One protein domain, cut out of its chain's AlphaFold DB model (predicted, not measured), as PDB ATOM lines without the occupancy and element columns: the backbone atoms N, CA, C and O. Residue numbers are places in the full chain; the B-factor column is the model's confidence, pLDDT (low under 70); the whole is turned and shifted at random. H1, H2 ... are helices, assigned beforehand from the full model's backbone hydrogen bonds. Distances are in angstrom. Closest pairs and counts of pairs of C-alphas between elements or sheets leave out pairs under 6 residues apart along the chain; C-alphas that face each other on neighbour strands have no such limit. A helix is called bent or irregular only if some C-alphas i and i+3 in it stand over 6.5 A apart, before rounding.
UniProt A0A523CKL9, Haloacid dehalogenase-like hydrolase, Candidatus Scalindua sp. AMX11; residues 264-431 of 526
ATOM      1  N   LEU A 264     -58.084 -32.020  40.181       94.44
ATOM      2  CA  LEU A 264     -58.256 -32.362  41.582       94.44
ATOM      3  C   LEU A 264     -57.384 -33.594  41.847       94.44
ATOM      4  O   LEU A 264     -57.412 -34.510  41.009       94.44
ATOM      5  N   PRO A 265     -56.639 -33.648  42.969       95.56
ATOM      6  CA  PRO A 265     -55.896 -34.843  43.336       95.56
ATOM      7  C   PRO A 265     -56.776 -36.084  43.213       95.56
ATOM      8  O   PRO A 265     -57.930 -36.082  43.650       95.56
ATOM      9  N   PHE A 266     -56.232 -37.131  42.597       95.19
ATOM     10  CA  PHE A 266     -56.856 -38.442  42.402       95.19
ATOM     11  C   PHE A 266     -57.891 -38.551  41.289       95.19
ATOM     12  O   PHE A 266     -58.252 -39.671  40.918       95.19
ATOM     13  N   LEU A 267     -58.370 -37.437  40.729       92.62
ATOM     14  CA  LEU A 267     -59.426 -37.467  39.715       92.62
ATOM     15  C   LEU A 267     -58.994 -38.264  38.482       92.62
ATOM     16  O   LEU A 267     -59.744 -39.113  37.993       92.62
ATOM     17  N   TYR A 268     -57.772 -38.016  38.008       95.00
ATOM     18  CA  TYR A 268     -57.203 -38.741  36.882       95.00
ATOM     19  C   TYR A 268     -57.034 -40.225  37.223       95.00
ATOM     20  O   TYR A 268     -57.469 -41.084  36.456       95.00
ATOM     21  N   THR A 269     -56.463 -40.547  38.386       95.19
ATOM     22  CA  THR A 269     -56.227 -41.941  38.781       95.19
ATOM     23  C   THR A 269     -57.515 -42.747  38.908       95.19
ATOM     24  O   THR A 269     -57.571 -43.876  38.417       95.19
ATOM     25  N   GLU A 270     -58.548 -42.182  39.530       92.56
ATOM     26  CA  GLU A 270     -59.821 -42.866  39.759       92.56
ATOM     27  C   GLU A 270     -60.674 -42.928  38.498       92.56
ATOM     28  O   GLU A 270     -61.144 -43.998  38.140       92.56
ATOM     29  N   ARG A 271     -60.882 -41.808  37.796       90.69
ATOM     30  CA  ARG A 271     -61.863 -41.763  36.697       90.69
ATOM     31  C   ARG A 271     -61.280 -42.110  35.340       90.69
ATOM     32  O   ARG A 271     -62.008 -42.592  34.475       90.69
ATOM     33  N   VAL A 272     -59.991 -41.853  35.139       93.12
ATOM     34  CA  VAL A 272     -59.346 -42.038  33.838       93.12
ATOM     35  C   VAL A 272     -58.457 -43.270  33.867       93.12
ATOM     36  O   VAL A 272     -58.674 -44.188  33.081       93.12
ATOM     37  N   LYS A 273     -57.497 -43.359  34.789       93.56
ATOM     38  CA  LYS A 273     -56.528 -44.460  34.809       93.56
ATOM     39  C   LYS A 273     -57.155 -45.789  35.237       93.56
ATOM     40  O   LYS A 273     -56.918 -46.803  34.582       93.56
ATOM     41  N   ASN A 274     -57.962 -45.783  36.302       92.62
ATOM     42  CA  ASN A 274     -58.511 -46.989  36.932       92.62
ATOM     43  C   ASN A 274     -60.037 -46.911  37.207       92.62
ATOM     44  O   ASN A 274     -60.460 -47.196  38.326       92.62
ATOM     45  N   PRO A 275     -60.889 -46.630  36.199       90.31
ATOM     46  CA  PRO A 275     -62.324 -46.327  36.371       90.31
ATOM     47  C   PRO A 275     -63.172 -47.414  37.041       90.31
ATOM     48  O   PRO A 275     -64.268 -47.136  37.521       90.31
ATOM     49  N   SER A 276     -62.723 -48.669  37.038       86.25
ATOM     50  CA  SER A 276     -63.514 -49.814  37.504       86.25
ATOM     51  C   SER A 276     -63.200 -50.257  38.932       86.25
ATOM     52  O   SER A 276     -63.787 -51.228  39.410       86.25
ATOM     53  N   VAL A 277     -62.233 -49.627  39.596       88.06
ATOM     54  CA  VAL A 277     -61.742 -50.054  40.912       88.06
ATOM     55  C   VAL A 277     -61.595 -48.853  41.831       88.06
ATOM     56  O   VAL A 277     -61.272 -47.764  41.381       88.06
ATOM     57  N   ARG A 278     -61.784 -49.066  43.137       90.12
ATOM     58  CA  ARG A 278     -61.530 -48.052  44.172       90.12
ATOM     59  C   ARG A 278     -60.030 -47.966  44.450       90.12
ATOM     60  O   ARG A 278     -59.578 -48.271  45.551       90.12
ATOM     61  N   PHE A 279     -59.252 -47.662  43.417       92.44
ATOM     62  CA  PHE A 279     -57.802 -47.825  43.422       92.44
ATOM     63  C   PHE A 279     -57.128 -47.012  44.528       92.44
ATOM     64  O   PHE A 279     -56.287 -47.538  45.247       92.44
ATOM     65  N   VAL A 280     -57.517 -45.757  44.713       93.12
ATOM     66  CA  VAL A 280     -56.976 -44.854  45.729       93.12
ATOM     67  C   VAL A 280     -57.283 -45.379  47.120       93.12
ATOM     68  O   VAL A 280     -56.376 -45.490  47.939       93.12
ATOM     69  N   LEU A 281     -58.526 -45.781  47.391       93.19
ATOM     70  CA  LEU A 281     -58.886 -46.320  48.702       93.19
ATOM     71  C   LEU A 281     -58.166 -47.641  48.989       93.19
ATOM     72  O   LEU A 281     -57.583 -47.800  50.058       93.19
ATOM     73  N   ASP A 282     -58.184 -48.577  48.043       91.50
ATOM     74  CA  ASP A 282     -57.666 -49.925  48.270       91.50
ATOM     75  C   ASP A 282     -56.132 -49.971  48.223       91.50
ATOM     76  O   ASP A 282     -55.507 -50.612  49.067       91.50
ATOM     77  N   ALA A 283     -55.510 -49.303  47.249       92.81
ATOM     78  CA  ALA A 283     -54.067 -49.355  47.044       92.81
ATOM     79  C   ALA A 283     -53.327 -48.238  47.788       92.81
ATOM     80  O   ALA A 283     -52.320 -48.518  48.435       92.81
ATOM     81  N   TRP A 284     -53.776 -46.986  47.699       94.94
ATOM     82  CA  TRP A 284     -53.020 -45.864  48.264       94.94
ATOM     83  C   TRP A 284     -53.319 -45.641  49.738       94.94
ATOM     84  O   TRP A 284     -52.389 -45.517  50.524       94.94
ATOM     85  N   ILE A 285     -54.585 -45.655  50.143       95.31
ATOM     86  CA  ILE A 285     -54.946 -45.468  51.549       95.31
ATOM     87  C   ILE A 285     -54.726 -46.766  52.328       95.31
ATOM     88  O   ILE A 285     -53.885 -46.815  53.223       95.31
ATOM     89  N   ALA A 286     -55.444 -47.836  51.981       94.12
ATOM     90  CA  ALA A 286     -55.459 -49.046  52.795       94.12
ATOM     91  C   ALA A 286     -54.143 -49.836  52.756       94.12
ATOM     92  O   ALA A 286     -53.794 -50.461  53.752       94.12
ATOM     93  N   ASP A 287     -53.412 -49.842  51.638       94.00
ATOM     94  CA  ASP A 287     -52.127 -50.548  51.563       94.00
ATOM     95  C   ASP A 287     -50.929 -49.625  51.798       94.00
ATOM     96  O   ASP A 287     -50.110 -49.919  52.666       94.00
ATOM     97  N   ASP A 288     -50.794 -48.542  51.032       96.56
ATOM     98  CA  ASP A 288     -49.574 -47.727  51.060       96.56
ATOM     99  C   ASP A 288     -49.508 -46.812  52.290       96.56
ATOM    100  O   ASP A 288     -48.510 -46.817  53.006       96.56
ATOM    101  N   PHE A 289     -50.569 -46.055  52.571       97.88
ATOM    102  CA  PHE A 289     -50.564 -45.079  53.655       97.88
ATOM    103  C   PHE A 289     -50.571 -45.734  55.034       97.88
ATOM    104  O   PHE A 289     -49.852 -45.280  55.916       97.88
ATOM    105  N   VAL A 290     -51.291 -46.845  55.221       97.94
ATOM    106  CA  VAL A 290     -51.209 -47.591  56.488       97.94
ATOM    107  C   VAL A 290     -49.792 -48.122  56.730       97.94
ATOM    108  O   VAL A 290     -49.306 -48.034  57.852       97.94
ATOM    109  N   ALA A 291     -49.094 -48.616  55.700       98.00
ATOM    110  CA  ALA A 291     -47.699 -49.040  55.848       98.00
ATOM    111  C   ALA A 291     -46.781 -47.872  56.255       98.00
ATOM    112  O   ALA A 291     -45.894 -48.053  57.085       98.00
ATOM    113  N   ILE A 292     -47.027 -46.675  55.715       98.25
ATOM    114  CA  ILE A 292     -46.316 -45.444  56.081       98.25
ATOM    115  C   ILE A 292     -46.607 -45.044  57.530       98.25
ATOM    116  O   ILE A 292     -45.670 -44.782  58.278       98.25
ATOM    117  N   LEU A 293     -47.875 -45.042  57.954       98.06
ATOM    118  CA  LEU A 293     -48.239 -44.750  59.342       98.06
ATOM    119  C   LEU A 293     -47.535 -45.718  60.294       98.06
ATOM    120  O   LEU A 293     -46.825 -45.288  61.197       98.06
ATOM    121  N   LEU A 294     -47.642 -47.022  60.023       97.69
ATOM    122  CA  LEU A 294     -46.972 -48.046  60.816       97.69
ATOM    123  C   LEU A 294     -45.456 -47.846  60.861       97.69
ATOM    124  O   LEU A 294     -44.862 -48.126  61.891       97.69
ATOM    125  N   ALA A 295     -44.819 -47.364  59.795       97.81
ATOM    126  CA  ALA A 295     -43.374 -47.162  59.781       97.81
ATOM    127  C   ALA A 295     -42.913 -45.905  60.539       97.81
ATOM    128  O   ALA A 295     -41.885 -45.961  61.211       97.81
ATOM    129  N   PHE A 296     -43.652 -44.797  60.429       96.81
ATOM    130  CA  PHE A 296     -43.154 -43.467  60.800       96.81
ATOM    131  C   PHE A 296     -43.846 -42.822  62.007       96.81
ATOM    132  O   PHE A 296     -43.301 -41.873  62.557       96.81
ATOM    133  N   THR A 297     -45.026 -43.270  62.451       95.75
ATOM    134  CA  THR A 297     -45.704 -42.615  63.594       95.75
ATOM    135  C   THR A 297     -45.298 -43.169  64.954       95.75
ATOM    136  O   THR A 297     -45.685 -42.600  65.966       95.75
ATOM    137  N   TRP A 298     -44.557 -44.280  65.005       94.06
ATOM    138  CA  TRP A 298     -44.293 -44.995  66.260       94.06
ATOM    139  C   TRP A 298     -43.361 -44.243  67.220       94.06
ATOM    140  O   TRP A 298     -43.429 -44.443  68.427       94.06
ATOM    141  N   THR A 299     -42.494 -43.382  66.688       91.81
ATOM    142  CA  THR A 299     -41.539 -42.582  67.471       91.81
ATOM    143  C   THR A 299     -42.038 -41.177  67.782       91.81
ATOM    144  O   THR A 299     -41.335 -40.445  68.466       91.81
ATOM    145  N   ALA A 300     -43.205 -40.782  67.267       94.25
ATOM    146  CA  ALA A 300     -43.731 -39.435  67.448       94.25
ATOM    147  C   ALA A 300     -44.497 -39.324  68.774       94.25
ATOM    148  O   ALA A 300     -45.380 -40.142  69.041       94.25
ATOM    149  N   SER A 301     -44.252 -38.272  69.558       94.56
ATOM    150  CA  SER A 301     -45.039 -37.977  70.767       94.56
ATOM    151  C   SER A 301     -46.501 -37.659  70.471       94.56
ATOM    152  O   SER A 301     -47.380 -37.950  71.282       94.56
ATOM    153  N   GLN A 302     -46.780 -37.091  69.295       95.69
ATOM    154  CA  GLN A 302     -48.127 -36.750  68.832       95.69
ATOM    155  C   GLN A 302     -48.474 -37.533  67.557       95.69
ATOM    156  O   GLN A 302     -48.536 -36.959  66.464       95.69
ATOM    157  N   PRO A 303     -48.725 -38.853  67.660       94.75
ATOM    158  CA  PRO A 303     -48.831 -39.739  66.500       94.75
ATOM    159  C   PRO A 303     -49.982 -39.369  65.557       94.75
ATOM    160  O   PRO A 303     -49.875 -39.582  64.351       94.75
ATOM    161  N   VAL A 304     -51.066 -38.778  66.075       96.06
ATOM    162  CA  VAL A 304     -52.211 -38.340  65.260       96.06
ATOM    163  C   VAL A 304     -51.847 -37.135  64.392       96.06
ATOM    164  O   VAL A 304     -52.038 -37.185  63.179       96.06
ATOM    165  N   ILE A 305     -51.287 -36.073  64.983       96.38
ATOM    166  CA  ILE A 305     -50.872 -34.865  64.246       96.38
ATOM    167  C   ILE A 305     -49.753 -35.209  63.262       96.38
ATOM    168  O   ILE A 305     -49.823 -34.823  62.094       96.38
ATOM    169  N   HIS A 306     -48.790 -36.025  63.695       96.06
ATOM    170  CA  HIS A 306     -47.741 -36.549  62.830       96.06
ATOM    171  C   HIS A 306     -48.334 -37.330  61.646       96.06
ATOM    172  O   HIS A 306     -47.997 -37.067  60.495       96.06
ATOM    173  N   GLY A 307     -49.291 -38.229  61.899       96.94
ATOM    174  CA  GLY A 307     -49.999 -38.976  60.860       96.94
ATOM    175  C   GLY A 307     -50.749 -38.088  59.860       96.94
ATOM    176  O   GLY A 307     -50.712 -38.364  58.662       96.94
ATOM    177  N   LEU A 308     -51.379 -36.998  60.313       97.62
ATOM    178  CA  LEU A 308     -52.013 -36.008  59.430       97.62
ATOM    179  C   LEU A 308     -50.982 -35.244  58.586       97.62
ATOM    180  O   LEU A 308     -51.218 -35.012  57.399       97.62
ATOM    181  N   GLY A 309     -49.825 -34.908  59.165       97.69
ATOM    182  CA  GLY A 309     -48.699 -34.325  58.436       97.69
ATOM    183  C   GLY A 309     -48.192 -35.252  57.329       97.69
ATOM    184  O   GLY A 309     -48.104 -34.844  56.170       97.69
ATOM    185  N   LEU A 310     -47.973 -36.532  57.655       97.56
ATOM    186  CA  LEU A 310     -47.620 -37.566  56.678       97.56
ATOM    187  C   LEU A 310     -48.696 -37.715  55.593       97.56
ATOM    188  O   LEU A 310     -48.356 -37.861  54.422       97.56
ATOM    189  N   ALA A 311     -49.986 -37.655  55.947       98.12
ATOM    190  CA  ALA A 311     -51.078 -37.723  54.976       98.12
ATOM    191  C   ALA A 311     -50.990 -36.581  53.958       98.12
ATOM    192  O   ALA A 311     -51.010 -36.832  52.755       98.12
ATOM    193  N   ALA A 312     -50.849 -35.337  54.425       98.50
ATOM    194  CA  ALA A 312     -50.750 -34.169  53.555       98.50
ATOM    195  C   ALA A 312     -49.538 -34.265  52.611       98.50
ATOM    196  O   ALA A 312     -49.689 -34.098  51.398       98.50
ATOM    197  N   LEU A 313     -48.365 -34.639  53.138       98.44
ATOM    198  CA  LEU A 313     -47.168 -34.866  52.325       98.44
ATOM    199  C   LEU A 313     -47.379 -35.980  51.290       98.44
ATOM    200  O   LEU A 313     -47.043 -35.808  50.119       98.44
ATOM    201  N   MET A 314     -48.002 -37.096  51.670       98.19
ATOM    202  CA  MET A 314     -48.273 -38.193  50.741       98.19
ATOM    203  C   MET A 314     -49.273 -37.823  49.646       98.19
ATOM    204  O   MET A 314     -49.084 -38.231  48.500       98.19
ATOM    205  N   ILE A 315     -50.293 -37.012  49.941       98.25
ATOM    206  CA  ILE A 315     -51.198 -36.481  48.911       98.25
ATOM    207  C   ILE A 315     -50.419 -35.559  47.955       98.25
ATOM    208  O   ILE A 315     -50.623 -35.643  46.740       98.25
ATOM    209  N   ALA A 316     -49.479 -34.745  48.454       98.56
ATOM    210  CA  ALA A 316     -48.592 -33.940  47.606       98.56
ATOM    211  C   ALA A 316     -47.705 -34.812  46.695       98.56
ATOM    212  O   ALA A 316     -47.581 -34.550  45.493       98.56
ATOM    213  N   PHE A 317     -47.141 -35.892  47.243       98.50
ATOM    214  CA  PHE A 317     -46.365 -36.869  46.479       98.50
ATOM    215  C   PHE A 317     -47.210 -37.524  45.391       98.50
ATOM    216  O   PHE A 317     -46.830 -37.532  44.222       98.50
ATOM    217  N   TRP A 318     -48.391 -38.031  45.744       98.00
ATOM    218  CA  TRP A 318     -49.288 -38.681  44.796       98.00
ATOM    219  C   TRP A 318     -49.800 -37.736  43.715       98.00
ATOM    220  O   TRP A 318     -49.908 -38.153  42.569       98.00
ATOM    221  N   THR A 319     -50.029 -36.467  44.044       98.00
ATOM    222  CA  THR A 319     -50.363 -35.424  43.067       98.00
ATOM    223  C   THR A 319     -49.279 -35.310  41.991       98.00
ATOM    224  O   THR A 319     -49.568 -35.321  40.796       98.00
ATOM    225  N   THR A 320     -48.006 -35.301  42.395       97.94
ATOM    226  CA  THR A 320     -46.869 -35.294  41.458       97.94
ATOM    227  C   THR A 320     -46.748 -36.621  40.700       97.94
ATOM    228  O   THR A 320     -46.460 -36.648  39.502       97.94
ATOM    229  N   TYR A 321     -47.029 -37.735  41.376       97.00
ATOM    230  CA  TYR A 321     -47.045 -39.080  40.796       97.00
ATOM    231  C   TYR A 321     -48.111 -39.224  39.693       97.00
ATOM    232  O   TYR A 321     -47.869 -39.868  38.670       97.00
ATOM    233  N   GLU A 322     -49.275 -38.585  39.852       97.44
ATOM    234  CA  GLU A 322     -50.337 -38.552  38.841       97.44
ATOM    235  C   GLU A 322     -49.914 -37.846  37.555       97.44
ATOM    236  O   GLU A 322     -50.283 -38.313  36.476       97.44
ATOM    237  N   ILE A 323     -49.098 -36.786  37.643       97.69
ATOM    238  CA  ILE A 323     -48.497 -36.143  36.462       97.69
ATOM    239  C   ILE A 323     -47.707 -37.189  35.668       97.69
ATOM    240  O   ILE A 323     -47.871 -37.320  34.455       97.69
ATOM    241  N   GLY A 324     -46.888 -37.980  36.367       97.38
ATOM    242  CA  GLY A 324     -46.102 -39.061  35.781       97.38
ATOM    243  C   GLY A 324     -46.955 -40.115  35.072       97.38
ATOM    244  O   GLY A 324     -46.618 -40.533  33.962       97.38
ATOM    245  N   TYR A 325     -48.084 -40.506  35.673       96.44
ATOM    246  CA  TYR A 325     -49.044 -41.428  35.061       96.44
ATOM    247  C   TYR A 325     -49.753 -40.848  33.841       96.44
ATOM    248  O   TYR A 325     -49.857 -41.538  32.826       96.44
ATOM    249  N   HIS A 326     -50.209 -39.601  33.920       97.00
ATOM    250  CA  HIS A 326     -50.840 -38.928  32.793       97.00
ATOM    251  C   HIS A 326     -49.881 -38.833  31.602       97.00
ATOM    252  O   HIS A 326     -50.232 -39.199  30.483       97.00
ATOM    253  N   GLU A 327     -48.634 -38.433  31.844       96.94
ATOM    254  CA  GLU A 327     -47.609 -38.378  30.802       96.94
ATOM    255  C   GLU A 327     -47.252 -39.744  30.230       96.94
ATOM    256  O   GLU A 327     -47.049 -39.853  29.022       96.94
ATOM    257  N   ASN A 328     -47.197 -40.788  31.064       96.62
ATOM    258  CA  ASN A 328     -46.986 -42.150  30.578       96.62
ATOM    259  C   ASN A 328     -48.065 -42.540  29.561       96.62
ATOM    260  O   ASN A 328     -47.758 -43.194  28.567       96.62
ATOM    261  N   ASP A 329     -49.318 -42.164  29.808       96.62
ATOM    262  CA  ASP A 329     -50.441 -42.544  28.953       96.62
ATOM    263  C   ASP A 329     -50.482 -41.717  27.665       96.62
ATOM    264  O   ASP A 329     -50.678 -42.292  26.596       96.62
ATOM    265  N   VAL A 330     -50.178 -40.416  27.734       95.69
ATOM    266  CA  VAL A 330     -50.025 -39.548  26.548       95.69
ATOM    267  C   VAL A 330     -48.851 -39.994  25.666       95.69
ATOM    268  O   VAL A 330     -48.973 -40.093  24.444       95.69
ATOM    269  N   LEU A 331     -47.695 -40.294  26.260       96.12
ATOM    270  CA  LEU A 331     -46.544 -40.802  25.507       96.12
ATOM    271  C   LEU A 331     -46.817 -42.210  24.975       96.12
ATOM    272  O   LEU A 331     -46.457 -42.521  23.844       96.12
ATOM    273  N   GLY A 332     -47.508 -43.037  25.762       95.38
ATOM    274  CA  GLY A 332     -47.979 -44.350  25.353       95.38
ATOM    275  C   GLY A 332     -48.841 -44.278  24.098       95.38
ATOM    276  O   GLY A 332     -48.532 -44.953  23.120       95.38
ATOM    277  N   SER A 333     -49.880 -43.437  24.097       95.12
ATOM    278  CA  SER A 333     -50.783 -43.279  22.950       95.12
ATOM    279  C   SER A 333     -50.083 -42.760  21.697       95.12
ATOM    280  O   SER A 333     -50.523 -43.066  20.596       95.12
ATOM    281  N   THR A 334     -49.016 -41.979  21.865       95.25
ATOM    282  CA  THR A 334     -48.309 -41.330  20.754       95.25
ATOM    283  C   THR A 334     -47.223 -42.222  20.149       95.25
ATOM    284  O   THR A 334     -47.069 -42.255  18.933       95.25
ATOM    285  N   TYR A 335     -46.462 -42.943  20.980       94.94
ATOM    286  CA  TYR A 335     -45.212 -43.586  20.553       94.94
ATOM    287  C   TYR A 335     -45.194 -45.113  20.689       94.94
ATOM    288  O   TYR A 335     -44.310 -45.763  20.132       94.94
ATOM    289  N   GLU A 336     -46.115 -45.731  21.435       93.50
ATOM    290  CA  GLU A 336     -46.117 -47.188  21.595       93.50
ATOM    291  C   GLU A 336     -47.031 -47.862  20.564       93.50
ATOM    292  O   GLU A 336     -48.201 -47.530  20.453       93.50
ATOM    293  N   ALA A 337     -46.544 -48.909  19.889       93.56
ATOM    294  CA  ALA A 337     -47.352 -49.668  18.921       93.56
ATOM    295  C   ALA A 337     -48.588 -50.361  19.536       93.56
ATOM    296  O   ALA A 337     -49.569 -50.639  18.852       93.56
ATOM    297  N   LYS A 338     -48.526 -50.697  20.833       92.25
ATOM    298  CA  LYS A 338     -49.607 -51.342  21.600       92.25
ATOM    299  C   LYS A 338     -49.652 -50.745  23.013       92.25
ATOM    300  O   LYS A 338     -49.098 -51.354  23.944       92.25
ATOM    301  N   PRO A 339     -50.211 -49.536  23.185       93.00
ATOM    302  CA  PRO A 339     -50.276 -48.891  24.486       93.00
ATOM    303  C   PRO A 339     -51.368 -49.534  25.342       93.00
ATOM    304  O   PRO A 339     -52.392 -49.993  24.841       93.00
ATOM    305  N   LYS A 340     -51.153 -49.585  26.661       91.06
ATOM    306  CA  LYS A 340     -52.170 -50.068  27.609       91.06
ATOM    307  C   LYS A 340     -52.911 -48.885  28.212       91.06
ATOM    308  O   LYS A 340     -52.562 -48.419  29.294       91.06
ATOM    309  N   LEU A 341     -53.906 -48.413  27.473       93.88
ATOM    310  CA  LEU A 341     -54.760 -47.293  27.852       93.88
ATOM    311  C   LEU A 341     -56.111 -47.824  28.318       93.88
ATOM    312  O   LEU A 341     -56.616 -48.822  27.799       93.88
ATOM    313  N   SER A 342     -56.702 -47.168  29.309       93.44
ATOM    314  CA  SER A 342     -58.068 -47.478  29.715       93.44
ATOM    315  C   SER A 342     -59.055 -46.996  28.641       93.44
ATOM    316  O   SER A 342     -58.793 -46.043  27.904       93.44
ATOM    317  N   LYS A 343     -60.244 -47.612  28.583       92.75
ATOM    318  CA  LYS A 343     -61.337 -47.117  27.725       92.75
ATOM    319  C   LYS A 343     -61.733 -45.681  28.085       92.75
ATOM    320  O   LYS A 343     -62.098 -44.915  27.202       92.75
ATOM    321  N   ALA A 344     -61.641 -45.327  29.370       90.12
ATOM    322  CA  ALA A 344     -61.903 -43.974  29.844       90.12
ATOM    323  C   ALA A 344     -60.882 -42.980  29.292       90.12
ATOM    324  O   ALA A 344     -61.310 -41.961  28.787       90.12
ATOM    325  N   PHE A 345     -59.580 -43.290  29.280       92.19
ATOM    326  CA  PHE A 345     -58.565 -42.425  28.667       92.19
ATOM    327  C   PHE A 345     -58.857 -42.173  27.185       92.19
ATOM    328  O   PHE A 345     -58.901 -41.022  26.771       92.19
ATOM    329  N   ILE A 346     -59.145 -43.235  26.419       90.06
ATOM    330  CA  ILE A 346     -59.441 -43.142  24.976       90.06
ATOM    331  C   ILE A 346     -60.678 -42.275  24.700       90.06
ATOM    332  O   ILE A 346     -60.703 -41.529  23.730       90.06
ATOM    333  N   ARG A 347     -61.711 -42.386  25.542       86.81
ATOM    334  CA  ARG A 347     -62.958 -41.618  25.396       86.81
ATOM    335  C   ARG A 347     -62.869 -40.217  25.989       86.81
ATOM    336  O   ARG A 347     -63.612 -39.332  25.584       86.81
ATOM    337  N   SER A 348     -62.028 -40.022  26.998       80.50
ATOM    338  CA  SER A 348     -61.995 -38.777  27.746       80.50
ATOM    339  C   SER A 348     -61.257 -37.696  26.968       80.50
ATOM    340  O   SER A 348     -60.142 -37.899  26.500       80.50
ATOM    341  N   LYS A 349     -61.843 -36.499  26.946       81.38
ATOM    342  CA  LYS A 349     -61.154 -35.251  26.587       81.38
ATOM    343  C   LYS A 349     -60.431 -34.643  27.800       81.38
ATOM    344  O   LYS A 349     -60.208 -33.435  27.830       81.38
ATOM    345  N   TYR A 350     -60.108 -35.453  28.817       85.25
ATOM    346  CA  TYR A 350     -59.468 -34.966  30.037       85.25
ATOM    347  C   TYR A 350     -58.099 -34.381  29.700       85.25
ATOM    348  O   TYR A 350     -57.258 -35.045  29.093       85.25
ATOM    349  N   ARG A 351     -57.876 -33.132  30.105       87.81
ATOM    350  CA  ARG A 351     -56.612 -32.430  29.900       87.81
ATOM    351  C   ARG A 351     -56.096 -32.014  31.256       87.81
ATOM    352  O   ARG A 351     -56.610 -31.063  31.829       87.81
ATOM    353  N   MET A 352     -55.070 -32.705  31.750       93.50
ATOM    354  CA  MET A 352     -54.420 -32.308  32.995       93.50
ATOM    355  C   MET A 352     -53.781 -30.916  32.823       93.50
ATOM    356  O   MET A 352     -52.857 -30.769  32.014       93.50
ATOM    357  N   PRO A 353     -54.229 -29.888  33.566       93.00
ATOM    358  CA  PRO A 353     -53.562 -28.592  33.597       93.00
ATOM    359  C   PRO A 353     -52.121 -28.743  34.074       93.00
ATOM    360  O   PRO A 353     -51.853 -29.438  35.051       93.00
ATOM    361  N   LYS A 354     -51.184 -28.056  33.417       92.62
ATOM    362  CA  LYS A 354     -49.745 -28.216  33.693       92.62
ATOM    363  C   LYS A 354     -49.339 -27.761  35.098       92.62
ATOM    364  O   LYS A 354     -48.463 -28.369  35.701       92.62
ATOM    365  N   PHE A 355     -49.956 -26.691  35.601       95.25
ATOM    366  CA  PHE A 355     -49.550 -26.043  36.854       95.25
ATOM    367  C   PHE A 355     -50.406 -26.426  38.060       95.25
ATOM    368  O   PHE A 355     -49.899 -26.432  39.177       95.25
ATOM    369  N   ALA A 356     -51.677 -26.780  37.858       94.62
ATOM    370  CA  ALA A 356     -52.590 -27.048  38.967       94.62
ATOM    371  C   ALA A 356     -52.110 -28.180  39.908       94.62
ATOM    372  O   ALA A 356     -52.156 -27.972  41.120       94.62
ATOM    373  N   PRO A 357     -51.558 -29.315  39.421       96.69
ATOM    374  CA  PRO A 357     -50.948 -30.314  40.297       96.69
ATOM    375  C   PRO A 357     -49.831 -29.752  41.186       96.69
ATOM    376  O   PRO A 357     -49.772 -30.063  42.370       96.69
ATOM    377  N   TRP A 358     -48.976 -28.870  40.663       98.06
ATOM    378  CA  TRP A 358     -47.889 -28.267  41.444       98.06
ATOM    379  C   TRP A 358     -48.391 -27.311  42.520       98.06
ATOM    380  O   TRP A 358     -47.822 -27.279  43.609       98.06
ATOM    381  N   VAL A 359     -49.469 -26.571  42.247       96.75
ATOM    382  CA  VAL A 359     -50.119 -25.712  43.247       96.75
ATOM    383  C   VAL A 359     -50.657 -26.563  44.399       96.75
ATOM    384  O   VAL A 359     -50.338 -26.292  45.555       96.75
ATOM    385  N   TRP A 360     -51.390 -27.639  44.088       97.31
ATOM    386  CA  TRP A 360     -51.887 -28.583  45.093       97.31
ATOM    387  C   TRP A 360     -50.756 -29.230  45.888       97.31
ATOM    388  O   TRP A 360     -50.790 -29.229  47.118       97.31
ATOM    389  N   ALA A 361     -49.733 -29.744  45.204       98.31
ATOM    390  CA  ALA A 361     -48.604 -30.389  45.854       98.31
ATOM    391  C   ALA A 361     -47.844 -29.419  46.772       98.31
ATOM    392  O   ALA A 361     -47.510 -29.784  47.896       98.31
ATOM    393  N   SER A 362     -47.633 -28.169  46.353       98.44
ATOM    394  CA  SER A 362     -46.947 -27.153  47.163       98.44
ATOM    395  C   SER A 362     -47.769 -26.746  48.387       98.44
ATOM    396  O   SER A 362     -47.242 -26.717  49.497       98.44
ATOM    397  N   ALA A 363     -49.073 -26.500  48.216       97.94
ATOM    398  CA  ALA A 363     -49.964 -26.164  49.325       97.94
ATOM    399  C   ALA A 363     -50.011 -27.290  50.373       97.94
ATOM    400  O   ALA A 363     -49.849 -27.046  51.567       97.94
ATOM    401  N   LEU A 364     -50.149 -28.539  49.922       98.50
ATOM    402  CA  LEU A 364     -50.142 -29.714  50.794       98.50
ATOM    403  C   LEU A 364     -48.774 -29.975  51.437       98.50
ATOM    404  O   LEU A 364     -48.722 -30.459  52.562       98.50
ATOM    405  N   THR A 365     -47.679 -29.612  50.763       98.62
ATOM    406  CA  THR A 365     -46.327 -29.650  51.340       98.62
ATOM    407  C   THR A 365     -46.214 -28.702  52.523       98.62
ATOM    408  O   THR A 365     -45.744 -29.108  53.580       98.62
ATOM    409  N   ILE A 366     -46.683 -27.459  52.374       98.38
ATOM    410  CA  ILE A 366     -46.667 -26.464  53.454       98.38
ATOM    411  C   ILE A 366     -47.503 -26.963  54.635       98.38
ATOM    412  O   ILE A 366     -47.012 -26.989  55.759       98.38
ATOM    413  N   VAL A 367     -48.732 -27.426  54.382       98.31
ATOM    414  CA  VAL A 367     -49.610 -27.968  55.434       98.31
ATOM    415  C   VAL A 367     -48.960 -29.161  56.137       98.31
ATOM    416  O   VAL A 367     -48.907 -29.192  57.365       98.31
ATOM    417  N   GLY A 368     -48.436 -30.125  55.377       97.75
ATOM    418  CA  GLY A 368     -47.790 -31.311  55.931       97.75
ATOM    419  C   GLY A 368     -46.545 -30.977  56.747       97.75
ATOM    420  O   GLY A 368     -46.397 -31.482  57.854       97.75
ATOM    421  N   ALA A 369     -45.693 -30.078  56.254       97.38
ATOM    422  CA  ALA A 369     -44.496 -29.635  56.960       97.38
ATOM    423  C   ALA A 369     -44.837 -28.870  58.249       97.38
ATOM    424  O   ALA A 369     -44.231 -29.130  59.288       97.38
ATOM    425  N   CYS A 370     -45.843 -27.986  58.223       96.81
ATOM    426  CA  CYS A 370     -46.343 -27.327  59.428       96.81
ATOM    427  C   CYS A 370     -46.765 -28.373  60.463       96.81
ATOM    428  O   CYS A 370     -46.215 -28.390  61.557       96.81
ATOM    429  N   LEU A 371     -47.657 -29.300  60.096       96.75
ATOM    430  CA  LEU A 371     -48.151 -30.341  61.004       96.75
ATOM    431  C   LEU A 371     -47.043 -31.260  61.530       96.75
ATOM    432  O   LEU A 371     -47.074 -31.625  62.700       96.75
ATOM    433  N   LEU A 372     -46.062 -31.615  60.695       95.06
ATOM    434  CA  LEU A 372     -44.931 -32.428  61.134       95.06
ATOM    435  C   LEU A 372     -44.039 -31.692  62.126       95.06
ATOM    436  O   LEU A 372     -43.543 -32.341  63.032       95.06
ATOM    437  N   THR A 373     -43.835 -30.381  61.978       94.00
ATOM    438  CA  THR A 373     -42.927 -29.600  62.840       94.00
ATOM    439  C   THR A 373     -43.560 -29.103  64.142       94.00
ATOM    440  O   THR A 373     -42.820 -28.750  65.060       94.00
ATOM    441  N   VAL A 374     -44.897 -29.122  64.271       90.06
ATOM    442  CA  VAL A 374     -45.591 -28.758  65.528       90.06
ATOM    443  C   VAL A 374     -45.051 -29.532  66.743       90.06
ATOM    444  O   VAL A 374     -44.782 -28.893  67.758       90.06
ATOM    445  N   PRO A 375     -44.838 -30.861  66.690       77.81
ATOM    446  CA  PRO A 375     -44.365 -31.629  67.841       77.81
ATOM    447  C   PRO A 375     -42.906 -31.374  68.269       77.81
ATOM    448  O   PRO A 375     -42.429 -32.072  69.150       77.81
ATOM    449  N   THR A 376     -42.162 -30.420  67.693       71.94
ATOM    450  CA  THR A 376     -40.717 -30.151  67.949       71.94
ATOM    451  C   THR A 376     -39.744 -31.323  67.719       71.94
ATOM    452  O   THR A 376     -38.536 -31.145  67.811       71.94
ATOM    453  N   GLU A 377     -40.245 -32.502  67.347       67.50
ATOM    454  CA  GLU A 377     -39.483 -33.749  67.166       67.50
ATOM    455  C   GLU A 377     -39.026 -34.003  65.721       67.50
ATOM    456  O   GLU A 377     -38.539 -35.084  65.389       67.50
ATOM    457  N   THR A 378     -39.188 -33.031  64.825       77.25
ATOM    458  CA  THR A 378     -38.698 -33.168  63.450       77.25
ATOM    459  C   THR A 378     -37.189 -33.056  63.383       77.25
ATOM    460  O   THR A 378     -36.577 -32.255  64.085       77.25
ATOM    461  N   LEU A 379     -36.592 -33.783  62.436       86.12
ATOM    462  CA  LEU A 379     -35.154 -33.702  62.158       86.12
ATOM    463  C   LEU A 379     -34.726 -32.297  61.704       86.12
ATOM    464  O   LEU A 379     -33.552 -31.935  61.796       86.12
ATOM    465  N   HIS A 380     -35.673 -31.512  61.181       93.88
ATOM    466  CA  HIS A 380     -35.410 -30.259  60.493       93.88
ATOM    467  C   HIS A 380     -36.402 -29.148  60.877       93.88
ATOM    468  O   HIS A 380     -37.562 -29.438  61.185       93.88
ATOM    469  N   PRO A 381     -35.985 -27.868  60.804       95.31
ATOM    470  CA  PRO A 381     -36.896 -26.725  60.865       95.31
ATOM    471  C   PRO A 381     -37.924 -26.728  59.722       95.31
ATOM    472  O   PRO A 381     -37.684 -27.308  58.663       95.31
ATOM    473  N   LEU A 382     -39.036 -26.001  59.895       95.50
ATOM    474  CA  LEU A 382     -40.135 -25.912  58.917       95.50
ATOM    475  C   LEU A 382     -39.674 -25.568  57.495       95.50
ATOM    476  O   LEU A 382     -40.054 -26.250  56.546       95.50
ATOM    477  N   SER A 383     -38.837 -24.541  57.339       96.75
ATOM    478  CA  SER A 383     -38.328 -24.116  56.028       96.75
ATOM    479  C   SER A 383     -37.530 -25.224  55.338       96.75
ATOM    480  O   SER A 383     -37.766 -25.518  54.168       96.75
ATOM    481  N   THR A 384     -36.635 -25.882  56.073       97.06
ATOM    482  CA  THR A 384     -35.826 -26.996  55.571       97.06
ATOM    483  C   THR A 384     -36.698 -28.196  55.198       97.06
ATOM    484  O   THR A 384     -36.514 -28.757  54.122       97.06
ATOM    485  N   THR A 385     -37.700 -28.542  56.014       96.88
ATOM    486  CA  THR A 385     -38.679 -29.603  55.711       96.88
ATOM    487  C   THR A 385     -39.434 -29.321  54.408       96.88
ATOM    488  O   THR A 385     -39.554 -30.209  53.564       96.88
ATOM    489  N   ILE A 386     -39.891 -28.077  54.202       98.12
ATOM    490  CA  ILE A 386     -40.556 -27.656  52.957       98.12
ATOM    491  C   ILE A 386     -39.606 -27.807  51.761       98.12
ATOM    492  O   ILE A 386     -39.991 -28.393  50.751       98.12
ATOM    493  N   ILE A 387     -38.365 -27.318  51.868       98.31
ATOM    494  CA  ILE A 387     -37.377 -27.376  50.780       98.31
ATOM    495  C   ILE A 387     -37.042 -28.826  50.412       98.31
ATOM    496  O   ILE A 387     -37.078 -29.173  49.231       98.31
ATOM    497  N   ILE A 388     -36.751 -29.675  51.405       98.25
ATOM    498  CA  ILE A 388     -36.431 -31.092  51.183       98.25
ATOM    499  C   ILE A 388     -37.599 -31.786  50.482       98.25
ATOM    500  O   ILE A 388     -37.391 -32.484  49.489       98.25
ATOM    501  N   TRP A 389     -38.833 -31.567  50.944       98.50
ATOM    502  CA  TRP A 389     -39.990 -32.215  50.336       98.50
ATOM    503  C   TRP A 389     -40.261 -31.731  48.912       98.50
ATOM    504  O   TRP A 389     -40.462 -32.552  48.021       98.50
ATOM    505  N   LEU A 390     -40.188 -30.423  48.646       98.62
ATOM    506  CA  LEU A 390     -40.318 -29.903  47.280       98.62
ATOM    507  C   LEU A 390     -39.238 -30.476  46.350       98.62
ATOM    508  O   LEU A 390     -39.544 -30.839  45.212       98.62
ATOM    509  N   LEU A 391     -37.998 -30.628  46.832       98.56
ATOM    510  CA  LEU A 391     -36.925 -31.271  46.073       98.56
ATOM    511  C   LEU A 391     -37.247 -32.744  45.776       98.56
ATOM    512  O   LEU A 391     -37.081 -33.174  44.636       98.56
ATOM    513  N   ILE A 392     -37.772 -33.497  46.749       98.62
ATOM    514  CA  ILE A 392     -38.239 -34.880  46.546       98.62
ATOM    515  C   ILE A 392     -39.298 -34.940  45.436       98.62
ATOM    516  O   ILE A 392     -39.223 -35.815  44.571       98.62
ATOM    517  N   LEU A 393     -40.259 -34.009  45.405       98.62
ATOM    518  CA  LEU A 393     -41.283 -33.959  44.352       98.62
ATOM    519  C   LEU A 393     -40.671 -33.687  42.967       98.62
ATOM    520  O   LEU A 393     -41.034 -34.343  41.987       98.62
ATOM    521  N   VAL A 394     -39.705 -32.769  42.873       98.56
ATOM    522  CA  VAL A 394     -38.973 -32.490  41.624       98.56
ATOM    523  C   VAL A 394     -38.168 -33.707  41.162       98.56
ATOM    524  O   VAL A 394     -38.223 -34.063  39.983       98.56
ATOM    525  N   VAL A 395     -37.470 -34.388  42.074       98.50
ATOM    526  CA  VAL A 395     -36.729 -35.621  41.767       98.50
ATOM    527  C   VAL A 395     -37.686 -36.710  41.290       98.50
ATOM    528  O   VAL A 395     -37.476 -37.265  40.217       98.50
ATOM    529  N   THR A 396     -38.805 -36.923  41.985       98.31
ATOM    530  CA  THR A 396     -39.847 -37.885  41.583       98.31
ATOM    531  C   THR A 396     -40.351 -37.601  40.166       98.31
ATOM    532  O   THR A 396     -40.503 -38.499  39.331       98.31
ATOM    533  N   ARG A 397     -40.578 -36.320  39.851       98.06
ATOM    534  CA  ARG A 397     -40.980 -35.875  38.514       98.06
ATOM    535  C   ARG A 397     -39.919 -36.194  37.458       98.06
ATOM    536  O   ARG A 397     -40.287 -36.632  36.362       98.06
ATOM    537  N   ALA A 398     -38.642 -35.971  37.766       98.44
ATOM    538  CA  ALA A 398     -37.520 -36.294  36.890       98.44
ATOM    539  C   ALA A 398     -37.383 -37.814  36.688       98.44
ATOM    540  O   ALA A 398     -37.271 -38.272  35.548       98.44
ATOM    541  N   THR A 399     -37.514 -38.608  37.755       98.56
ATOM    542  CA  THR A 399     -37.532 -40.076  37.702       98.56
ATOM    543  C   THR A 399     -38.653 -40.573  36.783       98.56
ATOM    544  O   THR A 399     -38.417 -41.431  35.929       98.56
ATOM    545  N   PHE A 400     -39.849 -39.976  36.847       97.75
ATOM    546  CA  PHE A 400     -40.930 -40.258  35.893       97.75
ATOM    547  C   PHE A 400     -40.612 -39.849  34.458       97.75
ATOM    548  O   PHE A 400     -40.941 -40.577  33.520       97.75
ATOM    549  N   ALA A 401     -39.978 -38.693  34.263       97.75
ATOM    550  CA  ALA A 401     -39.593 -38.232  32.936       97.75
ATOM    551  C   ALA A 401     -38.633 -39.225  32.257       97.75
ATOM    552  O   ALA A 401     -38.795 -39.499  31.064       97.75
ATOM    553  N   ILE A 402     -37.698 -39.798  33.023       98.31
ATOM    554  CA  ILE A 402     -36.797 -40.870  32.582       98.31
ATOM    555  C   ILE A 402     -37.589 -42.163  32.350       98.31
ATOM    556  O   ILE A 402     -37.539 -42.731  31.257       98.31
ATOM    557  N   PHE A 403     -38.377 -42.602  33.337       97.50
ATOM    558  CA  PHE A 403     -39.206 -43.812  33.263       97.50
ATOM    559  C   PHE A 403     -40.069 -43.848  31.993       97.50
ATOM    560  O   PHE A 403     -40.117 -44.870  31.307       97.50
ATOM    561  N   ASN A 404     -40.718 -42.733  31.651       97.06
ATOM    562  CA  ASN A 404     -41.640 -42.642  30.520       97.06
ATOM    563  C   ASN A 404     -40.942 -42.721  29.154       97.06
ATOM    564  O   ASN A 404     -41.566 -43.125  28.173       97.06
ATOM    565  N   ARG A 405     -39.655 -42.364  29.083       96.56
ATOM    566  CA  ARG A 405     -38.861 -42.356  27.841       96.56
ATOM    567  C   ARG A 405     -38.052 -43.630  27.633       96.56
ATOM    568  O   ARG A 405     -37.614 -43.898  26.518       96.56
ATOM    569  N   LEU A 406     -37.867 -44.434  28.676       96.62
ATOM    570  CA  LEU A 406     -37.134 -45.688  28.568       96.62
ATOM    571  C   LEU A 406     -37.949 -46.785  27.859       96.62
ATOM    572  O   LEU A 406     -39.180 -46.863  28.025       96.62
ATOM    573  N   PRO A 407     -37.271 -47.701  27.136       94.00
ATOM    574  CA  PRO A 407     -37.899 -48.911  26.622       94.00
ATOM    575  C   PRO A 407     -38.557 -49.717  27.749       94.00
ATOM    576  O   PRO A 407     -38.069 -49.759  28.879       94.00
ATOM    577  N   LYS A 408     -39.669 -50.397  27.440       92.00
ATOM    578  CA  LYS A 408     -40.529 -51.081  28.428       92.00
ATOM    579  C   LYS A 408     -39.778 -52.052  29.349       92.00
ATOM    580  O   LYS A 408     -40.162 -52.173  30.511       92.00
ATOM    581  N   THR A 409     -38.748 -52.727  28.840       91.81
ATOM    582  CA  THR A 409     -37.894 -53.665  29.586       91.81
ATOM    583  C   THR A 409     -37.063 -52.961  30.658       91.81
ATOM    584  O   THR A 409     -36.990 -53.442  31.782       91.81
ATOM    585  N   PHE A 410     -36.516 -51.781  30.354       96.25
ATOM    586  CA  PHE A 410     -35.681 -51.007  31.276       96.25
ATOM    587  C   PHE A 410     -36.475 -50.216  32.309       96.25
ATOM    588  O   PHE A 410     -35.918 -49.839  33.335       96.25
ATOM    589  N   ARG A 411     -37.786 -50.018  32.113       96.25
ATOM    590  CA  ARG A 411     -38.641 -49.313  33.085       96.25
ATOM    591  C   ARG A 411     -38.673 -49.978  34.471       96.25
ATOM    592  O   ARG A 411     -39.135 -49.347  35.417       96.25
ATOM    593  N   ILE A 412     -38.218 -51.228  34.613       97.00
ATOM    594  CA  ILE A 412     -38.164 -51.938  35.903       97.00
ATOM    595  C   ILE A 412     -37.266 -51.243  36.933       97.00
ATOM    596  O   ILE A 412     -37.618 -51.240  38.108       97.00
ATOM    597  N   PHE A 413     -36.159 -50.630  36.510       97.50
ATOM    598  CA  PHE A 413     -35.206 -49.970  37.408       97.50
ATOM    599  C   PHE A 413     -35.741 -48.643  37.959       97.50
ATOM    600  O   PHE A 413     -35.884 -48.535  39.175       97.50
ATOM    601  N   PRO A 414     -36.145 -47.662  37.126       98.00
ATOM    602  CA  PRO A 414     -36.743 -46.435  37.639       98.00
ATOM    603  C   PRO A 414     -38.057 -46.697  38.378       98.00
ATOM    604  O   PRO A 414     -38.388 -45.952  39.287       98.00
ATOM    605  N   HIS A 415     -38.793 -47.775  38.075       97.81
ATOM    606  CA  HIS A 415     -39.936 -48.155  38.907       97.81
ATOM    607  C   HIS A 415     -39.524 -48.512  40.338       97.81
ATOM    608  O   HIS A 415     -40.247 -48.165  41.265       97.81
ATOM    609  N   ALA A 416     -38.397 -49.209  40.526       98.06
ATOM    610  CA  ALA A 416     -37.861 -49.510  41.854       98.06
ATOM    611  C   ALA A 416     -37.535 -48.219  42.610       98.06
ATOM    612  O   ALA A 416     -37.956 -48.061  43.753       98.06
ATOM    613  N   VAL A 417     -36.864 -47.282  41.930       98.38
ATOM    614  CA  VAL A 417     -36.538 -45.954  42.467       98.38
ATOM    615  C   VAL A 417     -37.812 -45.204  42.856       98.38
ATOM    616  O   VAL A 417     -37.917 -44.780  43.995       98.38
ATOM    617  N   LEU A 418     -38.832 -45.161  41.990       98.19
ATOM    618  CA  LEU A 418     -40.129 -44.540  42.297       98.19
ATOM    619  C   LEU A 418     -40.814 -45.160  43.526       98.19
ATOM    620  O   LEU A 418     -41.473 -44.449  44.280       98.19
ATOM    621  N   GLN A 419     -40.697 -46.479  43.738       97.81
ATOM    622  CA  GLN A 419     -41.248 -47.102  44.948       97.81
ATOM    623  C   GLN A 419     -40.439 -46.715  46.187       97.81
ATOM    624  O   GLN A 419     -41.027 -46.399  47.217       97.81
ATOM    625  N   LEU A 420     -39.111 -46.687  46.085       97.75
ATOM    626  CA  LEU A 420     -38.257 -46.255  47.184       97.75
ATOM    627  C   LEU A 420     -38.479 -44.775  47.525       97.75
ATOM    628  O   LEU A 420     -38.590 -44.445  48.696       97.75
ATOM    629  N   GLU A 421     -38.623 -43.895  46.534       97.94
ATOM    630  CA  GLU A 421     -39.004 -42.492  46.731       97.94
ATOM    631  C   GLU A 421     -40.368 -42.400  47.427       97.94
ATOM    632  O   GLU A 421     -40.508 -41.695  48.420       97.94
ATOM    633  N   LYS A 422     -41.366 -43.172  46.977       97.81
ATOM    634  CA  LYS A 422     -42.723 -43.152  47.544       97.81
ATOM    635  C   LYS A 422     -42.774 -43.500  49.030       97.81
ATOM    636  O   LYS A 422     -43.571 -42.916  49.756       97.81
ATOM    637  N   PHE A 423     -41.991 -44.484  49.464       97.50
ATOM    638  CA  PHE A 423     -42.074 -45.009  50.830       97.50
ATOM    639  C   PHE A 423     -40.919 -44.548  51.723       97.50
ATOM    640  O   PHE A 423     -41.115 -44.316  52.910       97.50
ATOM    641  N   GLY A 424     -39.717 -44.424  51.168       97.44
ATOM    642  CA  GLY A 424     -38.488 -44.115  51.893       97.44
ATOM    643  C   GLY A 424     -38.167 -42.628  52.003       97.44
ATOM    644  O   GLY A 424     -37.454 -42.254  52.926       97.44
ATOM    645  N   SER A 425     -38.699 -41.763  51.130       97.69
ATOM    646  CA  SER A 425     -38.369 -40.326  51.164       97.69
ATOM    647  C   SER A 425     -38.763 -39.632  52.472       97.69
ATOM    648  O   SER A 425     -38.096 -38.692  52.890       97.69
ATOM    649  N   LEU A 426     -39.791 -40.134  53.161       97.19
ATOM    650  CA  LEU A 426     -40.216 -39.630  54.470       97.19
ATOM    651  C   LEU A 426     -39.149 -39.817  55.561       97.19
ATOM    652  O   LEU A 426     -39.096 -39.011  56.484       97.19
ATOM    653  N   ALA A 427     -38.242 -40.793  55.420       96.81
ATOM    654  CA  ALA A 427     -37.121 -40.979  56.345       96.81
ATOM    655  C   ALA A 427     -36.094 -39.834  56.293       96.81
ATOM    656  O   ALA A 427     -35.245 -39.738  57.172       96.81
ATOM    657  N   LEU A 428     -36.171 -38.958  55.282       96.94
ATOM    658  CA  LEU A 428     -35.390 -37.719  55.233       96.94
ATOM    659  C   LEU A 428     -35.991 -36.608  56.103       96.94
ATOM    660  O   LEU A 428     -35.340 -35.593  56.309       96.94
ATOM    661  N   LEU A 429     -37.231 -36.758  56.575       96.06
ATOM    662  CA  LEU A 429     -37.940 -35.739  57.354       96.06
ATOM    663  C   LEU A 429     -38.211 -36.181  58.792       96.06
ATOM    664  O   LEU A 429     -38.245 -35.351  59.703       96.06
ATOM    665  N   THR A 430     -38.431 -37.479  58.991       95.12
ATOM    666  CA  THR A 430     -38.895 -38.044  60.258       95.12
ATOM    667  C   THR A 430     -38.035 -39.230  60.677       95.12
ATOM    668  O   THR A 430     -37.475 -39.952  59.847       95.12
ATOM    669  N   ALA A 431     -37.919 -39.434  61.991       94.69
ATOM    670  CA  ALA A 431     -37.236 -40.600  62.536       94.69
ATOM    671  C   ALA A 431     -37.972 -41.896  62.149       94.69
ATOM    672  O   ALA A 431     -39.199 -41.932  62.038       94.69
TER     673      ALA A 431
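AT A GLANCE: This is residues 264 to 431 of the 526 residues of the protein "Haloacid dehalogenase-like hydrolase" of Candidatus Scalindua sp. AMX11 (UniProt A0A523CKL9). An elongated up-and-down bundle of four helices, H3, H5, H6 and H7, is built round the long H3, which runs along the longest axis. H2 crosses H3 and H7 at a slant on one side, while the small helices H1 and H4 sit together at the side, toward the end of H3 where its last residues lie. The printed part has 168 residues with seven named helices, H1 to H7 in order along the chain, and no named strand; the class is all helix. It is compact, with a radius of gyration of the C-alphas of 16.6 A, and spans 53 by 28 by 27 A.

IN THESE COORDINATES: Find C-alpha 267 at (-59.426, -37.467, 39.715), where H1 begins; it runs to residue 273. H2, residues 279 to 296, is 23.1 A long. Next find C-alpha 303 at (-48.831, -39.739, 66.500); from there H3 runs 46.2 A to residue 335. H4 is residues 343 to 347. H5, residues 356 to 373, covers 25.9 A, and H6, residues 382 to 405, covers 35.2 A. H7, residues 412 to 428, is 24.2 A long and ends at C-alpha 428, (-35.390, -37.719, 55.233). It has a kink of 45 degrees near residue 422 and is only just irregular, C-alphas 423 and 426 being 6.8 A apart.

HOW THE PARTS SIT: Start at the hub, H3, which touches four helices. H5 touches it at a shallow tilt of 22 degrees, opposite ways; their closest C-alphas, Ala 316 and Ala 361, are 4.0 A apart. H6 touches H3 the same way at a shallow tilt of 24 degrees, closest at the C-alphas of Gly 324 and Phe 400, 5.3 A. H6 and H7 form a hairpin at a shallow tilt of 5 degrees, with the C-alphas of Phe 403 and Pro 414 closest at 5.7 A. H3 and H7 are close but not clearly touching: the C-alphas of Phe 317 and Lys 422 are 7.3 A apart. H2 touches H3 with residues 289 to 293 alone, closest at the C-alphas of Leu 293 and Gly 307, 6.2 A. It touches H7 at a steep tilt of 49 degrees, the C-alphas of Ile 292 and Phe 423 being closest at 6.8 A. H1 touches H4, closest at the C-alphas of Val 272 and Ala 344, 5.1 A. Every O i to N i+4 pair is within hydrogen-bond range in H4 and H5; the counts are 2 of 3 in H1, 10 of 14 in H2, 28 of 29 in H3, 19 of 20 in H6 and 10 of 13 in H7.

THE WHOLE: The two C-alphas farthest apart, Ser 301 and Ala 337, are 53.2 A apart. The printed part has no cut, and no link is long. Mean pLDDT of the printed part is 95.0; look at residue 377 for the one value under 70.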